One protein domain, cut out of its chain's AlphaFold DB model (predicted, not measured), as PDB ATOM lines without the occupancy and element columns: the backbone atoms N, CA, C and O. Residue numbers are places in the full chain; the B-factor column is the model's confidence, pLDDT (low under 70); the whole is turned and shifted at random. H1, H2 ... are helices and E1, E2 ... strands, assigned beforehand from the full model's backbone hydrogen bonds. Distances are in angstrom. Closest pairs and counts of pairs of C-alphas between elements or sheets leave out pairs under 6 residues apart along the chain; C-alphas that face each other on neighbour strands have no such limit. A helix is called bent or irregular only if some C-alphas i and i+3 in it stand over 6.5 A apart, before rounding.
ATOM      1  N   GLU A  73      44.968  91.361  62.406       92.94
ATOM      2  CA  GLU A  73      46.192  90.602  62.148       92.94
ATOM      3  C   GLU A  73      47.385  91.254  62.859       92.94
ATOM      4  O   GLU A  73      47.619  92.463  62.753       92.94
ATOM      5  N   VAL A  74      48.206  90.428  63.501       95.00
ATOM      6  CA  VAL A  74      49.534  90.805  63.982       95.00
ATOM      7  C   VAL A  74      50.482  90.912  62.784       95.00
ATOM      8  O   VAL A  74      51.172  89.964  62.398       95.00
ATOM      9  N   LYS A  75      50.490  92.086  62.150       93.75
ATOM     10  CA  LYS A  75      51.277  92.331  60.937       93.75
ATOM     11  C   LYS A  75      52.769  92.420  61.242       93.75
ATOM     12  O   LYS A  75      53.240  93.357  61.882       93.75
ATOM     13  N   MET A  76      53.523  91.469  60.703       94.81
ATOM     14  CA  MET A  76      54.982  91.415  60.755       94.81
ATOM     15  C   MET A  76      55.548  91.309  59.339       94.81
ATOM     16  O   MET A  76      54.922  90.712  58.461       94.81
ATOM     17  N   SER A  77      56.751  91.843  59.119       95.19
ATOM     18  CA  SER A  77      57.503  91.542  57.898       95.19
ATOM     19  C   SER A  77      57.928  90.067  57.875       95.19
ATOM     20  O   SER A  77      57.894  89.379  58.900       95.19
ATOM     21  N   TYR A  78      58.321  89.563  56.703       96.06
ATOM     22  CA  TYR A  78      58.519  88.125  56.491       96.06
ATOM     23  C   TYR A  78      59.555  87.497  57.427       96.06
ATOM     24  O   TYR A  78      59.291  86.440  57.991       96.06
ATOM     25  N   LEU A  79      60.695  88.155  57.662       97.00
ATOM     26  CA  LEU A  79      61.736  87.615  58.542       97.00
ATOM     27  C   LEU A  79      61.280  87.536  60.019       97.00
ATOM     28  O   LEU A  79      61.349  86.441  60.575       97.00
ATOM     29  N   PRO A  80      60.755  88.604  60.659       97.88
ATOM     30  CA  PRO A  80      60.178  88.491  61.997       97.88
ATOM     31  C   PRO A  80      59.053  87.466  62.109       97.88
ATOM     32  O   PRO A  80      59.051  86.689  63.060       97.88
ATOM     33  N   LYS A  81      58.138  87.418  61.130       97.62
ATOM     34  CA  LYS A  81      57.041  86.440  61.119       97.62
ATOM     35  C   LYS A  81      57.583  85.006  61.056       97.62
ATOM     36  O   LYS A  81      57.134  84.159  61.816       97.62
ATOM     37  N   THR A  82      58.591  84.761  60.217       97.75
ATOM     38  CA  THR A  82      59.271  83.459  60.098       97.75
ATOM     39  C   THR A  82      59.874  83.020  61.426       97.75
ATOM     40  O   THR A  82      59.596  81.919  61.890       97.75
ATOM     41  N   VAL A  83      60.663  83.891  62.063       97.81
ATOM     42  CA  VAL A  83      61.301  83.589  63.353       97.81
ATOM     43  C   VAL A  83      60.251  83.355  64.434       97.81
ATOM     44  O   VAL A  83      60.377  82.427  65.226       97.81
ATOM     45  N   TYR A  84      59.193  84.162  64.461       97.94
ATOM     46  CA  TYR A  84      58.130  83.992  65.440       97.94
ATOM     47  C   TYR A  84      57.410  82.651  65.290       97.94
ATOM     48  O   TYR A  84      57.261  81.929  66.272       97.94
ATOM     49  N   ILE A  85      57.027  82.290  64.061       96.88
ATOM     50  CA  ILE A  85      56.407  80.995  63.770       96.88
ATOM     51  C   ILE A  85      57.354  79.860  64.151       96.88
ATOM     52  O   ILE A  85      56.923  78.952  64.845       96.88
ATOM     53  N   PHE A  86      58.637  79.937  63.802       97.31
ATOM     54  CA  PHE A  86      59.629  78.941  64.215       97.31
ATOM     55  C   PHE A  86      59.611  78.700  65.737       97.31
ATOM     56  O   PHE A  86      59.448  77.565  66.176       97.31
ATOM     57  N   PHE A  87      59.651  79.751  66.564       96.88
ATOM     58  CA  PHE A  87      59.582  79.592  68.025       96.88
ATOM     59  C   PHE A  87      58.215  79.119  68.549       96.88
ATOM     60  O   PHE A  87      58.157  78.567  69.648       96.88
ATOM     61  N   LEU A  88      57.126  79.307  67.797       95.25
ATOM     62  CA  LEU A  88      55.826  78.706  68.116       95.25
ATOM     63  C   LEU A  88      55.821  77.190  67.869       95.25
ATOM     64  O   LEU A  88      55.173  76.456  68.617       95.25
ATOM     65  N   LEU A  89      56.541  76.714  66.847       93.50
ATOM     66  CA  LEU A  89      56.682  75.282  66.556       93.50
ATOM     67  C   LEU A  89      57.666  74.608  67.534       93.50
ATOM     68  O   LEU A  89      57.404  73.503  68.011       93.50
ATOM     69  N   HIS A  90      58.737  75.308  67.924       93.56
ATOM     70  CA  HIS A  90      59.774  74.842  68.860       93.56
ATOM     71  C   HIS A  90      59.499  75.243  70.317       93.56
ATOM     72  O   HIS A  90      60.271  75.966  70.950       93.56
ATOM     73  N   HIS A  91      58.392  74.754  70.882       89.44
ATOM     74  CA  HIS A  91      57.955  75.123  72.240       89.44
ATOM     75  C   HIS A  91      58.939  74.732  73.365       89.44
ATOM     76  O   HIS A  91      58.898  75.302  74.459       89.44
ATOM     77  N   THR A  92      59.821  73.754  73.133       90.50
ATOM     78  CA  THR A  92      60.894  73.367  74.071       90.50
ATOM     79  C   THR A  92      61.947  74.467  74.217       90.50
ATOM     80  O   THR A  92      62.554  74.608  75.282       90.50
ATOM     81  N   GLY A  93      62.078  75.309  73.192       93.50
ATOM     82  CA  GLY A  93      63.030  76.398  73.096       93.50
ATOM     83  C   GLY A  93      64.293  76.031  72.332       93.50
ATOM     84  O   GLY A  93      64.662  74.867  72.215       93.50
ATOM     85  N   VAL A  94      64.964  77.063  71.829       94.88
ATOM     86  CA  VAL A  94      66.175  76.951  71.009       94.88
ATOM     87  C   VAL A  94      67.221  77.932  71.527       94.88
ATOM     88  O   VAL A  94      66.913  79.070  71.885       94.88
ATOM     89  N   GLU A  95      68.475  77.492  71.592       94.62
ATOM     90  CA  GLU A  95      69.606  78.377  71.866       94.62
ATOM     91  C   GLU A  95      69.984  79.111  70.579       94.62
ATOM     92  O   GLU A  95      70.210  78.478  69.550       94.62
ATOM     93  N   PHE A  96      70.111  80.438  70.615       93.62
ATOM     94  CA  PHE A  96      70.417  81.215  69.406       93.62
ATOM     95  C   PHE A  96      71.738  80.822  68.731       93.62
ATOM     96  O   PHE A  96      71.843  80.921  67.514       93.62
ATOM     97  N   LYS A  97      72.722  80.334  69.496       91.19
ATOM     98  CA  LYS A  97      73.993  79.829  68.952       91.19
ATOM     99  C   LYS A  97      73.847  78.560  68.101       91.19
ATOM    100  O   LYS A  97      74.763  78.265  67.354       91.19
ATOM    101  N   ASN A  98      72.726  77.844  68.226       92.94
ATOM    102  CA  ASN A  98      72.431  76.619  67.478       92.94
ATOM    103  C   ASN A  98      71.404  76.874  66.359       92.94
ATOM    104  O   ASN A  98      70.866  75.921  65.799       92.94
ATOM    105  N   LEU A  99      71.052  78.137  66.083       93.81
ATOM    106  CA  LEU A  99      70.000  78.493  65.124       93.81
ATOM    107  C   LEU A  99      70.387  78.144  63.675       93.81
ATOM    108  O   LEU A  99      69.518  77.930  62.831       93.81
ATOM    109  N   ASP A 100      71.684  78.050  63.398       94.00
ATOM    110  CA  ASP A 100      72.267  77.593  62.138       94.00
ATOM    111  C   ASP A 100      71.861  76.152  61.784       94.00
ATOM    112  O   ASP A 100      71.544  75.875  60.624       94.00
ATOM    113  N   HIS A 101      71.740  75.263  62.777       95.06
ATOM    114  CA  HIS A 101      71.247  73.895  62.575       95.06
ATOM    115  C   HIS A 101      69.804  73.844  62.042       95.06
ATOM    116  O   HIS A 101      69.409  72.864  61.412       95.06
ATOM    117  N   TYR A 102      69.027  74.913  62.243       95.44
ATOM    118  CA  TYR A 102      67.632  75.018  61.815       95.44
ATOM    119  C   TYR A 102      67.458  75.802  60.507       95.44
ATOM    120  O   TYR A 102      66.332  76.103  60.114       95.44
ATOM    121  N   LEU A 103      68.539  76.127  59.785       95.25
ATOM    122  CA  LEU A 103      68.470  76.919  58.549       95.25
ATOM    123  C   LEU A 103      67.516  76.340  57.498       95.25
ATOM    124  O   LEU A 103      66.806  77.098  56.835       95.25
ATOM    125  N   LYS A 104      67.484  75.011  57.342       94.75
ATOM    126  CA  LYS A 104      66.583  74.340  56.394       94.75
ATOM    127  C   LYS A 104      65.116  74.582  56.757       94.75
ATOM    128  O   LYS A 104      64.324  74.932  55.884       94.75
ATOM    129  N   GLU A 105      64.777  74.443  58.033       95.69
ATOM    130  CA  GLU A 105      63.418  74.645  58.534       95.69
ATOM    131  C   GLU A 105      63.016  76.124  58.472       95.69
ATOM    132  O   GLU A 105      61.966  76.469  57.931       95.69
ATOM    133  N   LEU A 106      63.895  77.027  58.920       97.06
ATOM    134  CA  LEU A 106      63.701  78.473  58.800       97.06
ATOM    135  C   LEU A 106      63.467  78.889  57.344       97.06
ATOM    136  O   LEU A 106      62.620  79.739  57.078       97.06
ATOM    137  N   TYR A 107      64.177  78.274  56.396       96.75
ATOM    138  CA  TYR A 107      63.980  78.502  54.968       96.75
ATOM    139  C   TYR A 107      62.599  78.039  54.492       96.75
ATOM    140  O   TYR A 107      61.910  78.812  53.825       96.75
ATOM    141  N   GLN A 108      62.157  76.837  54.874       95.81
ATOM    142  CA  GLN A 108      60.819  76.332  54.540       95.81
ATOM    143  C   GLN A 108      59.714  77.244  55.096       95.81
ATOM    144  O   GLN A 108      58.797  77.625  54.363       95.81
ATOM    145  N   ILE A 109      59.825  77.660  56.363       96.88
ATOM    146  CA  ILE A 109      58.870  78.585  56.988       96.88
ATOM    147  C   ILE A 109      58.882  79.931  56.253       96.88
ATOM    148  O   ILE A 109      57.816  80.463  55.945       96.88
ATOM    149  N   TYR A 110      60.059  80.468  55.912       97.06
ATOM    150  CA  TYR A 110      60.163  81.739  55.190       97.06
ATOM    151  C   TYR A 110      59.484  81.663  53.822       97.06
ATOM    152  O   TYR A 110      58.752  82.582  53.449       97.06
ATOM    153  N   GLN A 111      59.685  80.576  53.071       95.50
ATOM    154  CA  GLN A 111      59.030  80.380  51.776       95.50
ATOM    155  C   GLN A 111      57.505  80.389  51.903       95.50
ATOM    156  O   GLN A 111      56.839  81.026  51.094       95.50
ATOM    157  N   ILE A 112      56.962  79.746  52.939       94.75
ATOM    158  CA  ILE A 112      55.522  79.760  53.220       94.75
ATOM    159  C   ILE A 112      55.047  81.180  53.559       94.75
ATOM    160  O   ILE A 112      54.076  81.675  52.999       94.75
ATOM    161  N   VAL A 113      55.754  81.857  54.462       94.75
ATOM    162  CA  VAL A 113      55.420  83.209  54.932       94.75
ATOM    163  C   VAL A 113      55.480  84.260  53.813       94.75
ATOM    164  O   VAL A 113      54.771  85.264  53.875       94.75
ATOM    165  N   SER A 114      56.331  84.055  52.807       93.75
ATOM    166  CA  SER A 114      56.569  84.997  51.706       93.75
ATOM    167  C   SER A 114      55.982  84.554  50.362       93.75
ATOM    168  O   SER A 114      56.273  85.184  49.341       93.75
ATOM    169  N   GLU A 115      55.143  83.513  50.357       88.62
ATOM    170  CA  GLU A 115      54.616  82.866  49.149       88.62
ATOM    171  C   GLU A 115      53.961  83.868  48.182       88.62
ATOM    172  O   GLU A 115      54.237  83.851  46.987       88.62
ATOM    173  N   GLU A 116      53.200  84.836  48.699       85.75
ATOM    174  CA  GLU A 116      52.505  85.847  47.885       85.75
ATOM    175  C   GLU A 116      53.437  86.809  47.123       85.75
ATOM    176  O   GLU A 116      53.010  87.458  46.168       85.75
ATOM    177  N   LYS A 117      54.698  86.963  47.547       86.50
ATOM    178  CA  LYS A 117      55.636  87.936  46.959       86.50
ATOM    179  C   LYS A 117      56.646  87.333  45.997       86.50
ATOM    180  O   LYS A 117      57.422  88.103  45.436       86.50
ATOM    181  N   ASN A 118      56.656  86.011  45.812       82.06
ATOM    182  CA  ASN A 118      57.617  85.319  44.943       82.06
ATOM    183  C   ASN A 118      59.065  85.801  45.164       82.06
ATOM    184  O   ASN A 118      59.783  86.147  44.223       82.06
ATOM    185  N   ILE A 119      59.490  85.887  46.429       88.94
ATOM    186  CA  ILE A 119      60.838  86.353  46.765       88.94
ATOM    187  C   ILE A 119      61.868  85.358  46.225       88.94
ATOM    188  O   ILE A 119      61.796  84.160  46.489       88.94
ATOM    189  N   GLU A 120      62.868  85.869  45.506       89.94
ATOM    190  CA  GLU A 120      63.977  85.060  45.001       89.94
ATOM    191  C   GLU A 120      64.657  84.263  46.124       89.94
ATOM    192  O   GLU A 120      65.065  84.820  47.149       89.94
ATOM    193  N   ALA A 121      64.894  82.973  45.877       91.31
ATOM    194  CA  ALA A 121      65.548  82.067  46.819       91.31
ATOM    195  C   ALA A 121      66.872  82.627  47.376       91.31
ATOM    196  O   ALA A 121      67.171  82.475  48.559       91.31
ATOM    197  N   ARG A 122      67.654  83.336  46.548       92.56
ATOM    198  CA  ARG A 122      68.924  83.958  46.958       92.56
ATOM    199  C   ARG A 122      68.734  85.049  48.018       92.56
ATOM    200  O   ARG A 122      69.553  85.155  48.928       92.56
ATOM    201  N   LYS A 123      67.661  85.844  47.933       94.06
ATOM    202  CA  LYS A 123      67.347  86.900  48.914       94.06
ATOM    203  C   LYS A 123      66.900  86.304  50.246       94.06
ATOM    204  O   LYS A 123      67.293  86.812  51.299       94.06
ATOM    205  N   ILE A 124      66.141  85.206  50.202       94.81
ATOM    206  CA  ILE A 124      65.740  84.455  51.399       94.81
ATOM    207  C   ILE A 124      66.982  83.888  52.093       94.81
ATOM    208  O   ILE A 124      67.205  84.186  53.264       94.81
ATOM    209  N   LYS A 125      67.830  83.155  51.356       94.81
ATOM    210  CA  LYS A 125      69.073  82.571  51.889       94.81
ATOM    211  C   LYS A 125      69.951  83.624  52.555       94.81
ATOM    212  O   LYS A 125      70.260  83.483  53.729       94.81
ATOM    213  N   ARG A 126      70.219  84.743  51.872       95.00
ATOM    214  CA  ARG A 126      71.014  85.845  52.436       95.00
ATOM    215  C   ARG A 126      70.403  86.428  53.714       95.00
ATOM    216  O   ARG A 126      71.121  86.782  54.642       95.00
ATOM    217  N   SER A 127      69.075  86.545  53.771       95.06
ATOM    218  CA  SER A 127      68.382  87.047  54.964       95.06
ATOM    219  C   SER A 127      68.528  86.098  56.155       95.06
ATOM    220  O   SER A 127      68.668  86.569  57.282       95.06
ATOM    221  N   LEU A 128      68.506  84.786  55.911       96.62
ATOM    222  CA  LEU A 128      68.658  83.756  56.939       96.62
ATOM    223  C   LEU A 128      70.118  83.555  57.355       96.62
ATOM    224  O   LEU A 128      70.389  83.448  58.543       96.62
ATOM    225  N   GLU A 129      71.063  83.604  56.420       94.62
ATOM    226  CA  GLU A 129      72.501  83.614  56.715       94.62
ATOM    227  C   GLU A 129      72.849  84.786  57.641       94.62
ATOM    228  O   GLU A 129      73.476  84.594  58.680       94.62
ATOM    229  N   ASN A 130      72.348  85.989  57.338       94.56
ATOM    230  CA  ASN A 130      72.511  87.156  58.207       94.56
ATOM    231  C   ASN A 130      71.842  86.980  59.583       94.56
ATOM    232  O   ASN A 130      72.316  87.556  60.558       94.56
ATOM    233  N   LEU A 131      70.739  86.227  59.671       95.31
ATOM    234  CA  LEU A 131      70.041  85.958  60.932       95.31
ATOM    235  C   LEU A 131      70.874  85.065  61.864       95.31
ATOM    236  O   LEU A 131      70.902  85.330  63.062       95.31
ATOM    237  N   VAL A 132      71.513  84.025  61.318       93.44
ATOM    238  CA  VAL A 132      72.244  83.004  62.096       93.44
ATOM    239  C   VAL A 132      73.744  83.276  62.211       93.44
ATOM    240  O   VAL A 132      74.449  82.549  62.904       93.44
ATOM    241  N   SER A 133      74.247  84.307  61.528       90.81
ATOM    242  CA  SER A 133      75.669  84.654  61.528       90.81
ATOM    243  C   SER A 133      76.193  84.893  62.954       90.81
ATOM    244  O   SER A 133      75.645  85.745  63.664       90.81
ATOM    245  N   PRO A 134      77.279  84.213  63.370       84.06
ATOM    246  CA  PRO A 134      77.900  84.441  64.670       84.06
ATOM    247  C   PRO A 134      78.278  85.913  64.868       84.06
ATOM    248  O   PRO A 134      78.790  86.565  63.961       84.06
ATOM    249  N   GLY A 135      78.012  86.450  66.061       79.25
ATOM    250  CA  GLY A 135      78.304  87.849  66.401       79.25
ATOM    251  C   GLY A 135      77.340  88.881  65.803       79.25
ATOM    252  O   GLY A 135      77.430  90.057  66.151       79.25
ATOM    253  N   ASN A 136      76.386  88.476  64.957       85.62
ATOM    254  CA  ASN A 136      75.353  89.375  64.458       85.62
ATOM    255  C   ASN A 136      74.218  89.523  65.486       85.62
ATOM    256  O   ASN A 136      73.650  88.543  65.965       85.62
ATOM    257  N   ASN A 137      73.829  90.763  65.791       91.81
ATOM    258  CA  ASN A 137      72.736  91.060  66.717       91.81
ATOM    259  C   ASN A 137      71.336  90.855  66.098       91.81
ATOM    260  O   ASN A 137      70.314  91.114  66.741       91.81
ATOM    261  N   ARG A 138      71.265  90.393  64.843       94.75
ATOM    262  CA  ARG A 138      70.028  90.338  64.064       94.75
ATOM    263  C   ARG A 138      68.905  89.565  64.748       94.75
ATOM    264  O   ARG A 138      67.766  90.023  64.728       94.75
ATOM    265  N   ILE A 139      69.190  88.429  65.386       95.00
ATOM    266  CA  ILE A 139      68.165  87.653  66.103       95.00
ATOM    267  C   ILE A 139      67.531  88.450  67.258       95.00
ATOM    268  O   ILE A 139      66.311  88.418  67.437       95.00
ATOM    269  N   TYR A 140      68.322  89.238  67.991       94.25
ATOM    270  CA  TYR A 140      67.825  90.083  69.078       94.25
ATOM    271  C   TYR A 140      67.006  91.266  68.551       94.25
ATOM    272  O   TYR A 140      65.963  91.593  69.123       94.25
ATOM    273  N   GLU A 141      67.412  91.868  67.428       95.94
ATOM    274  CA  GLU A 141      66.606  92.882  66.734       95.94
ATOM    275  C   GLU A 141      65.245  92.323  66.322       95.94
ATOM    276  O   GLU A 141      64.218  92.958  66.556       95.94
ATOM    277  N   ILE A 142      65.222  91.111  65.758       96.88
ATOM    278  CA  ILE A 142      63.980  90.438  65.376       96.88
ATOM    279  C   ILE A 142      63.100  90.181  66.602       96.88
ATOM    280  O   ILE A 142      61.910  90.490  66.556       96.88
ATOM    281  N   CYS A 143      63.663  89.713  67.718       96.44
ATOM    282  CA  CYS A 143      62.913  89.551  68.967       96.44
ATOM    283  C   CYS A 143      62.327  90.883  69.471       96.44
ATOM    284  O   CYS A 143      61.194  90.921  69.953       96.44
ATOM    285  N   SER A 144      63.072  91.984  69.333       96.25
ATOM    286  CA  SER A 144      62.607  93.334  69.674       96.25
ATOM    287  C   SER A 144      61.459  93.794  68.769       96.25
ATOM    288  O   SER A 144      60.447  94.303  69.256       96.25
ATOM    289  N   VAL A 145      61.565  93.553  67.456       97.50
ATOM    290  CA  VAL A 145      60.496  93.832  66.484       97.50
ATOM    291  C   VAL A 145      59.243  93.025  66.810       97.50
ATOM    292  O   VAL A 145      58.175  93.616  66.933       97.50
ATOM    293  N   VAL A 146      59.372  91.712  67.027       97.38
ATOM    294  CA  VAL A 146      58.262  90.827  67.417       97.38
ATOM    295  C   VAL A 146      57.564  91.360  68.664       97.38
ATOM    296  O   VAL A 146      56.347  91.524  68.660       97.38
ATOM    297  N   ARG A 147      58.326  91.686  69.717       96.75
ATOM    298  CA  ARG A 147      57.770  92.215  70.966       96.75
ATOM    299  C   ARG A 147      56.990  93.507  70.734       96.75
ATOM    300  O   ARG A 147      55.862  93.611  71.198       96.75
ATOM    301  N   ARG A 148      57.558  94.453  69.976       96.75
ATOM    302  CA  ARG A 148      56.894  95.721  69.637       96.75
ATOM    303  C   ARG A 148      55.597  95.492  68.860       96.75
ATOM    304  O   ARG A 148      54.601  96.143  69.153       96.75
ATOM    305  N   THR A 149      55.596  94.579  67.889       96.50
ATOM    306  CA  THR A 149      54.390  94.258  67.119       96.50
ATOM    307  C   THR A 149      53.313  93.634  68.007       96.50
ATOM    308  O   THR A 149      52.151  94.018  67.902       96.50
ATOM    309  N   LEU A 150      53.686  92.722  68.912       95.06
ATOM    310  CA  LEU A 150      52.749  92.125  69.867       95.06
ATOM    311  C   LEU A 150      52.152  93.174  70.813       95.06
ATOM    312  O   LEU A 150      50.951  93.141  71.045       95.06
ATOM    313  N   SER A 151      52.939  94.146  71.290       93.31
ATOM    314  CA  SER A 151      52.441  95.256  72.123       93.31
ATOM    315  C   SER A 151      51.403  96.146  71.433       93.31
ATOM    316  O   SER A 151      50.672  96.859  72.107       93.31
ATOM    317  N   GLY A 152      51.316  96.121  70.099       91.12
ATOM    318  CA  GLY A 152      50.259  96.818  69.362       91.12
ATOM    319  C   GLY A 152      48.907  96.092  69.369       91.12
ATOM    320  O   GLY A 152      47.917  96.659  68.911       91.12
ATOM    321  N   VAL A 153      48.867  94.839  69.837       90.25
ATOM    322  CA  VAL A 153      47.680  93.967  69.804       90.25
ATOM    323  C   VAL A 153      47.323  93.424  71.188       90.25
ATOM    324  O   VAL A 153      46.145  93.245  71.485       90.25
ATOM    325  N   LEU A 154      48.321  93.168  72.034       89.44
ATOM    326  CA  LEU A 154      48.175  92.551  73.347       89.44
ATOM    327  C   LEU A 154      48.487  93.540  74.480       89.44
ATOM    328  O   LEU A 154      49.405  94.352  74.336       89.44
ATOM    329  N   PRO A 155      47.810  93.413  75.637       86.50
ATOM    330  CA  PRO A 155      48.210  94.072  76.881       86.50
ATOM    331  C   PRO A 155      49.657  93.745  77.277       86.50
ATOM    332  O   PRO A 155      50.142  92.633  77.037       86.50
ATOM    333  N   THR A 156      50.341  94.699  77.912       85.00
ATOM    334  CA  THR A 156      51.767  94.603  78.277       85.00
ATOM    335  C   THR A 156      52.089  93.346  79.086       85.00
ATOM    336  O   THR A 156      53.128  92.715  78.868       85.00
ATOM    337  N   GLU A 157      51.188  92.936  79.975       82.50
ATOM    338  CA  GLU A 157      51.343  91.773  80.846       82.50
ATOM    339  C   GLU A 157      51.465  90.477  80.026       82.50
ATOM    340  O   GLU A 157      52.319  89.629  80.302       82.50
ATOM    341  N   LEU A 158      50.674  90.354  78.955       87.25
ATOM    342  CA  LEU A 158      50.630  89.170  78.095       87.25
ATOM    343  C   LEU A 158      51.718  89.162  77.033       87.25
ATOM    344  O   LEU A 158      52.189  88.091  76.652       87.25
ATOM    345  N   VAL A 159      52.191  90.328  76.590       91.38
ATOM    346  CA  VAL A 159      53.324  90.405  75.654       91.38
ATOM    347  C   VAL A 159      54.514  89.599  76.177       91.38
ATOM    348  O   VAL A 159      55.190  88.927  75.403       91.38
ATOM    349  N   THR A 160      54.755  89.591  77.490       88.81
ATOM    350  CA  THR A 160      55.845  88.808  78.095       88.81
ATOM    351  C   THR A 160      55.653  87.289  78.009       88.81
ATOM    352  O   THR A 160      56.639  86.550  78.044       88.81
ATOM    353  N   GLN A 161      54.409  86.817  77.893       90.06
ATOM    354  CA  GLN A 161      54.062  85.401  77.743       90.06
ATOM    355  C   GLN A 161      54.201  84.941  76.285       90.06
ATOM    356  O   GLN A 161      54.646  83.820  76.027       90.06
ATOM    357  N   TYR A 162      53.872  85.828  75.342       93.38
ATOM    358  CA  TYR A 162      53.854  85.535  73.907       93.38
ATOM    359  C   TYR A 162      55.109  85.953  73.150       93.38
ATOM    360  O   TYR A 162      55.304  85.503  72.024       93.38
ATOM    361  N   ALA A 163      55.960  86.801  73.724       95.19
ATOM    362  CA  ALA A 163      57.240  87.157  73.131       95.19
ATOM    363  C   ALA A 163      58.263  86.023  73.277       95.19
ATOM    364  O   ALA A 163      58.228  85.225  74.214       95.19
ATOM    365  N   ILE A 164      59.244  86.015  72.375       96.12
ATOM    366  CA  ILE A 164      60.421  85.155  72.491       96.12
ATOM    367  C   ILE A 164      61.261  85.682  73.660       96.12
ATOM    368  O   ILE A 164      61.701  86.839  73.662       96.12
ATOM    369  N   THR A 165      61.441  84.853  74.687       92.88
ATOM    370  CA  THR A 165      62.179  85.202  75.907       92.88
ATOM    371  C   THR A 165      63.130  84.080  76.299       92.88
ATOM    372  O   THR A 165      62.851  82.905  76.079       92.88
ATOM    373  N   GLY A 166      64.272  84.443  76.872       91.00
ATOM    374  CA  GLY A 166      65.311  83.510  77.291       91.00
ATOM    375  C   GLY A 166      66.371  84.227  78.115       91.00
ATOM    376  O   GLY A 166      66.436  85.459  78.125       91.00
ATOM    377  N   LYS A 167      67.178  83.455  78.843       88.75
ATOM    378  CA  LYS A 167      68.380  83.983  79.501       88.75
ATOM    379  C   LYS A 167      69.487  84.132  78.460       88.75
ATOM    380  O   LYS A 167      69.532  83.376  77.490       88.75
ATOM    381  N   TRP A 168      70.402  85.071  78.685       82.44
ATOM    382  CA  TRP A 168      71.563  85.236  77.814       82.44
ATOM    383  C   TRP A 168      72.362  83.928  77.722       82.44
ATOM    384  O   TRP A 168      72.608  83.278  78.738       82.44
ATOM    385  N   GLY A 169      72.692  83.514  76.496       81.44
ATOM    386  CA  GLY A 169      73.377  82.246  76.218       81.44
ATOM    387  C   GLY A 169      72.548  80.972  76.441       81.44
ATOM    388  O   GLY A 169      73.062  79.887  76.192       81.44
ATOM    389  N   GLY A 170      71.292  81.083  76.888       91.00
ATOM    390  CA  GLY A 170      70.422  79.943  77.176       91.00
ATOM    391  C   GLY A 170      69.312  79.719  76.147       91.00
ATOM    392  O   GLY A 170      69.262  80.336  75.077       91.00
ATOM    393  N   LEU A 171      68.380  78.836  76.515       94.62
ATOM    394  CA  LEU A 171      67.188  78.530  75.727       94.62
ATOM    395  C   LEU A 171      66.254  79.740  75.648       94.62
ATOM    396  O   LEU A 171      65.862  80.315  76.669       94.62
ATOM    397  N   HIS A 172      65.868  80.077  74.423       96.19
ATOM    398  CA  HIS A 172      64.839  81.061  74.130       96.19
ATOM    399  C   HIS A 172      63.570  80.346  73.687       96.19
ATOM    400  O   HIS A 172      63.628  79.396  72.912       96.19
ATOM    401  N   LYS A 173      62.418  80.779  74.196       95.56
ATOM    402  CA  LYS A 173      61.115  80.195  73.871       95.56
ATOM    403  C   LYS A 173      59.984  81.187  74.073       95.56
ATOM    404  O   LYS A 173      60.149  82.230  74.711       95.56
ATOM    405  N   ILE A 174      58.827  80.828  73.543       95.25
ATOM    406  CA  ILE A 174      57.553  81.454  73.876       95.25
ATOM    407  C   ILE A 174      56.972  80.668  75.058       95.25
ATOM    408  O   ILE A 174      57.047  79.441  75.077       95.25
ATOM    409  N   LYS A 175      56.475  81.359  76.092       91.88
ATOM    410  CA  LYS A 175      55.999  80.696  77.322       91.88
ATOM    411  C   LYS A 175      54.629  80.046  77.144       91.88
ATOM    412  O   LYS A 175      54.319  79.113  77.878       91.88
ATOM    413  N   ALA A 176      53.829  80.556  76.209       88.50
ATOM    414  CA  ALA A 176      52.520  80.009  75.888       88.50
ATOM    415  C   ALA A 176      52.620  78.530  75.479       88.50
ATOM    416  O   ALA A 176      53.507  78.143  74.716       88.50
ATOM    417  N   GLU A 177      51.707  77.703  75.987       86.38
ATOM    418  CA  GLU A 177      51.702  76.277  75.666       86.38
ATOM    419  C   GLU A 177      51.247  76.030  74.223       86.38
ATOM    420  O   GLU A 177      50.397  76.734  73.674       86.38
ATOM    421  N   ARG A 178      51.760  74.951  73.625       86.06
ATOM    422  CA  ARG A 178      51.398  74.525  72.265       86.06
ATOM    423  C   ARG A 178      49.913  74.178  72.114       86.06
ATOM    424  O   ARG A 178      49.386  74.285  71.016       86.06
ATOM    425  N   SER A 179      49.237  73.794  73.198       87.62
ATOM    426  CA  SER A 179      47.790  73.522  73.235       87.62
ATOM    427  C   SER A 179      46.941  74.724  72.802       87.62
ATOM    428  O   SER A 179      45.835  74.539  72.303       87.62
ATOM    429  N   TYR A 180      47.473  75.942  72.933       88.69
ATOM    430  CA  TYR A 180      46.810  77.178  72.517       88.69
ATOM    431  C   TYR A 180      47.148  77.590  71.081       88.69
ATOM    432  O   TYR A 180      46.618  78.586  70.599       88.69
ATOM    433  N   LEU A 181      48.021  76.862  70.382       93.00
ATOM    434  CA  LEU A 181      48.379  77.163  69.002       93.00
ATOM    435  C   LEU A 181      47.482  76.386  68.034       93.00
ATOM    436  O   LEU A 181      47.606  75.172  67.879       93.00
ATOM    437  N   GLU A 182      46.633  77.105  67.307       94.44
ATOM    438  CA  GLU A 182      45.848  76.562  66.206       94.44
ATOM    439  C   GLU A 182      46.483  76.957  64.866       94.44
ATOM    440  O   GLU A 182      46.418  78.105  64.423       94.44
ATOM    441  N   ILE A 183      47.081  75.986  64.177       95.31
ATOM    442  CA  ILE A 183      47.590  76.177  62.816       95.31
ATOM    443  C   ILE A 183      46.513  75.712  61.841       95.31
ATOM    444  O   ILE A 183      46.067  74.572  61.914       95.31
ATOM    445  N   ARG A 184      46.106  76.556  60.893       95.12
ATOM    446  CA  ARG A 184      45.199  76.209  59.780       95.12
ATOM    447  C   ARG A 184      45.935  76.106  58.444       95.12
ATOM    448  O   ARG A 184      45.439  75.465  57.521       95.12
ATOM    449  N   HIS A 185      47.140  76.669  58.350       95.06
ATOM    450  CA  HIS A 185      47.973  76.601  57.154       95.06
ATOM    451  C   HIS A 185      48.484  75.177  56.869       95.06
ATOM    452  O   HIS A 185      49.219  74.594  57.670       95.06
ATOM    453  N   LYS A 186      48.157  74.625  55.693       92.62
ATOM    454  CA  LYS A 186      48.452  73.223  55.333       92.62
ATOM    455  C   LYS A 186      49.950  72.893  55.349       92.62
ATOM    456  O   LYS A 186      50.345  71.931  55.996       92.62
ATOM    457  N   LYS A 187      50.787  73.714  54.700       92.31
ATOM    458  CA  LYS A 187      52.240  73.464  54.613       92.31
ATOM    459  C   LYS A 187      52.954  73.591  55.965       92.31
ATOM    460  O   LYS A 187      53.931  72.899  56.200       92.31
ATOM    461  N   LEU A 188      52.451  74.433  56.878       92.38
ATOM    462  CA  LEU A 188      53.054  74.570  58.213       92.38
ATOM    463  C   LEU A 188      52.746  73.354  59.090       92.38
ATOM    464  O   LEU A 188      53.595  72.934  59.864       92.38
ATOM    465  N   LYS A 189      51.557  72.752  58.944       90.00
ATOM    466  CA  LYS A 189      51.234  71.490  59.630       90.00
ATOM    467  C   LYS A 189      52.154  70.340  59.218       90.00
ATOM    468  O   LYS A 189      52.426  69.476  60.044       90.00
ATOM    469  N   GLN A 190      52.610  70.327  57.964       87.69
ATOM    470  CA  GLN A 190      53.514  69.291  57.458       87.69
ATOM    471  C   GLN A 190      54.886  69.371  58.130       87.69
ATOM    472  O   GLN A 190      55.351  68.352  58.615       87.69
ATOM    473  N   ILE A 191      55.452  70.577  58.277       85.81
ATOM    474  CA  ILE A 191      56.725  70.799  58.997       85.81
ATOM    475  C   ILE A 191      56.653  70.269  60.437       85.81
ATOM    476  O   ILE A 191      57.620  69.746  60.961       85.81
ATOM    477  N   LEU A 192      55.487  70.375  61.077       73.44
ATOM    478  CA  LEU A 192      55.267  69.918  62.450       73.44
ATOM    479  C   LEU A 192      55.201  68.381  62.600       73.44
ATOM    480  O   LEU A 192      55.184  67.885  63.726       73.44
ATOM    481  N   SER A 193      55.030  67.662  61.487       61.03
ATOM    482  CA  SER A 193      54.819  66.208  61.438       61.03
ATOM    483  C   SER A 193      56.057  65.438  60.954       61.03
ATOM    484  O   SER A 193      56.011  64.210  60.920       61.03
TER     485      SER A 193
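What this domain is: This is residues 73 to 193 of the 194 residues of an uncharacterized protein of Bacteroides sp. CAG:875 (UniProt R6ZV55). A short helix, H1, lies in the middle of a compact, mostly helical body; the kinked helix H2 packs on it with residues 106 to 113 and H4 crosses it with residues 142 to 146. H3 folds back along H2 as a helical hairpin, H5 packs on H4 with Val 159 near Leu 150, and the last stretch runs from E1 past Leu 88 of H1 through E2 to H6, which packs on H2. The printed part has 121 residues, with six named helices and two named strands in the order H1 H2 H3 H4 H5 E1 E2 H6; E1 and E2 pair with no named strand. It is compact and rounded, with a radius of gyration of the C-alphas of 13.8 A and spans of 39 by 35 by 28 A.

Where its parts are: H1, residues 78 to 89, begins at C-alpha 78 at (58.519, 88.125, 56.491) and is 16.4 A long from first to last C-alpha. H2, residues 96 to 113, is the longest helix by residues and measures 20.9 A; it has a kink of 74 degrees near residue 103 and is irregular, with C-alphas 101 and 104 7.8 A apart. H3, residues 121 to 132, measures 16.7 A, and H4, residues 138 to 151, 20.0 A. H5, residues 156 to 162, is neither bent nor irregular, but only just: C-alphas 157 and 160 are 6.1 A apart. Two strands follow, E1 at residues 171 to 173 and E2 at residues 181 to 183. H6, residues 186 to 191, ends at C-alpha 191 at (56.725, 70.799, 58.997).

How they stand to each other: H1 and H2 touch at a steep tilt of 69 degrees, only just short of about perpendicular, opposite ways; their closest C-alphas, of Thr 82 and Tyr 110, are 5.3 A apart. H1 touches H4 about perpendicular at 83 degrees, the C-alphas of Pro 80 and Ile 142 being closest at 5.4 A. H2 and H3 form the hairpin, a shallow tilt of 30 degrees, opposite ways, closest at the C-alphas of Asp 100 and Val 132, 5.4 A. H3 and H4 touch only at the corner, closest at the C-alphas of Leu 131 and Arg 138, 5.4 A. H4 touches H5 at a steep tilt of 51 degrees, closest at the C-alphas of Leu 150 and Val 159, 6.1 A. H2 touches H6 with residues 105 to 112 alone, closest at the C-alphas of Ile 109 and Leu 188, 7.2 A. Residues 171 to 172 of E1 pair antiparallel with residues 94 to 95, and residues 172 to 173 with residues 165 to 166. H5 and H6 are apart. In H1, H3, H4 and H6 every O i to N i+4 pair is within hydrogen-bond range; in H2 8 of 14 are, and in H5 1 of 3, beside 3 of 4 O i to N i+3 pairs.

The domain as a whole: The C-alphas of Arg 122 and Glu 157, the two farthest apart, are 39.0 A apart. The printed part has no cut, and no link is long. The mean pLDDT of the printed part is 92.4, and residue 193 is under 70.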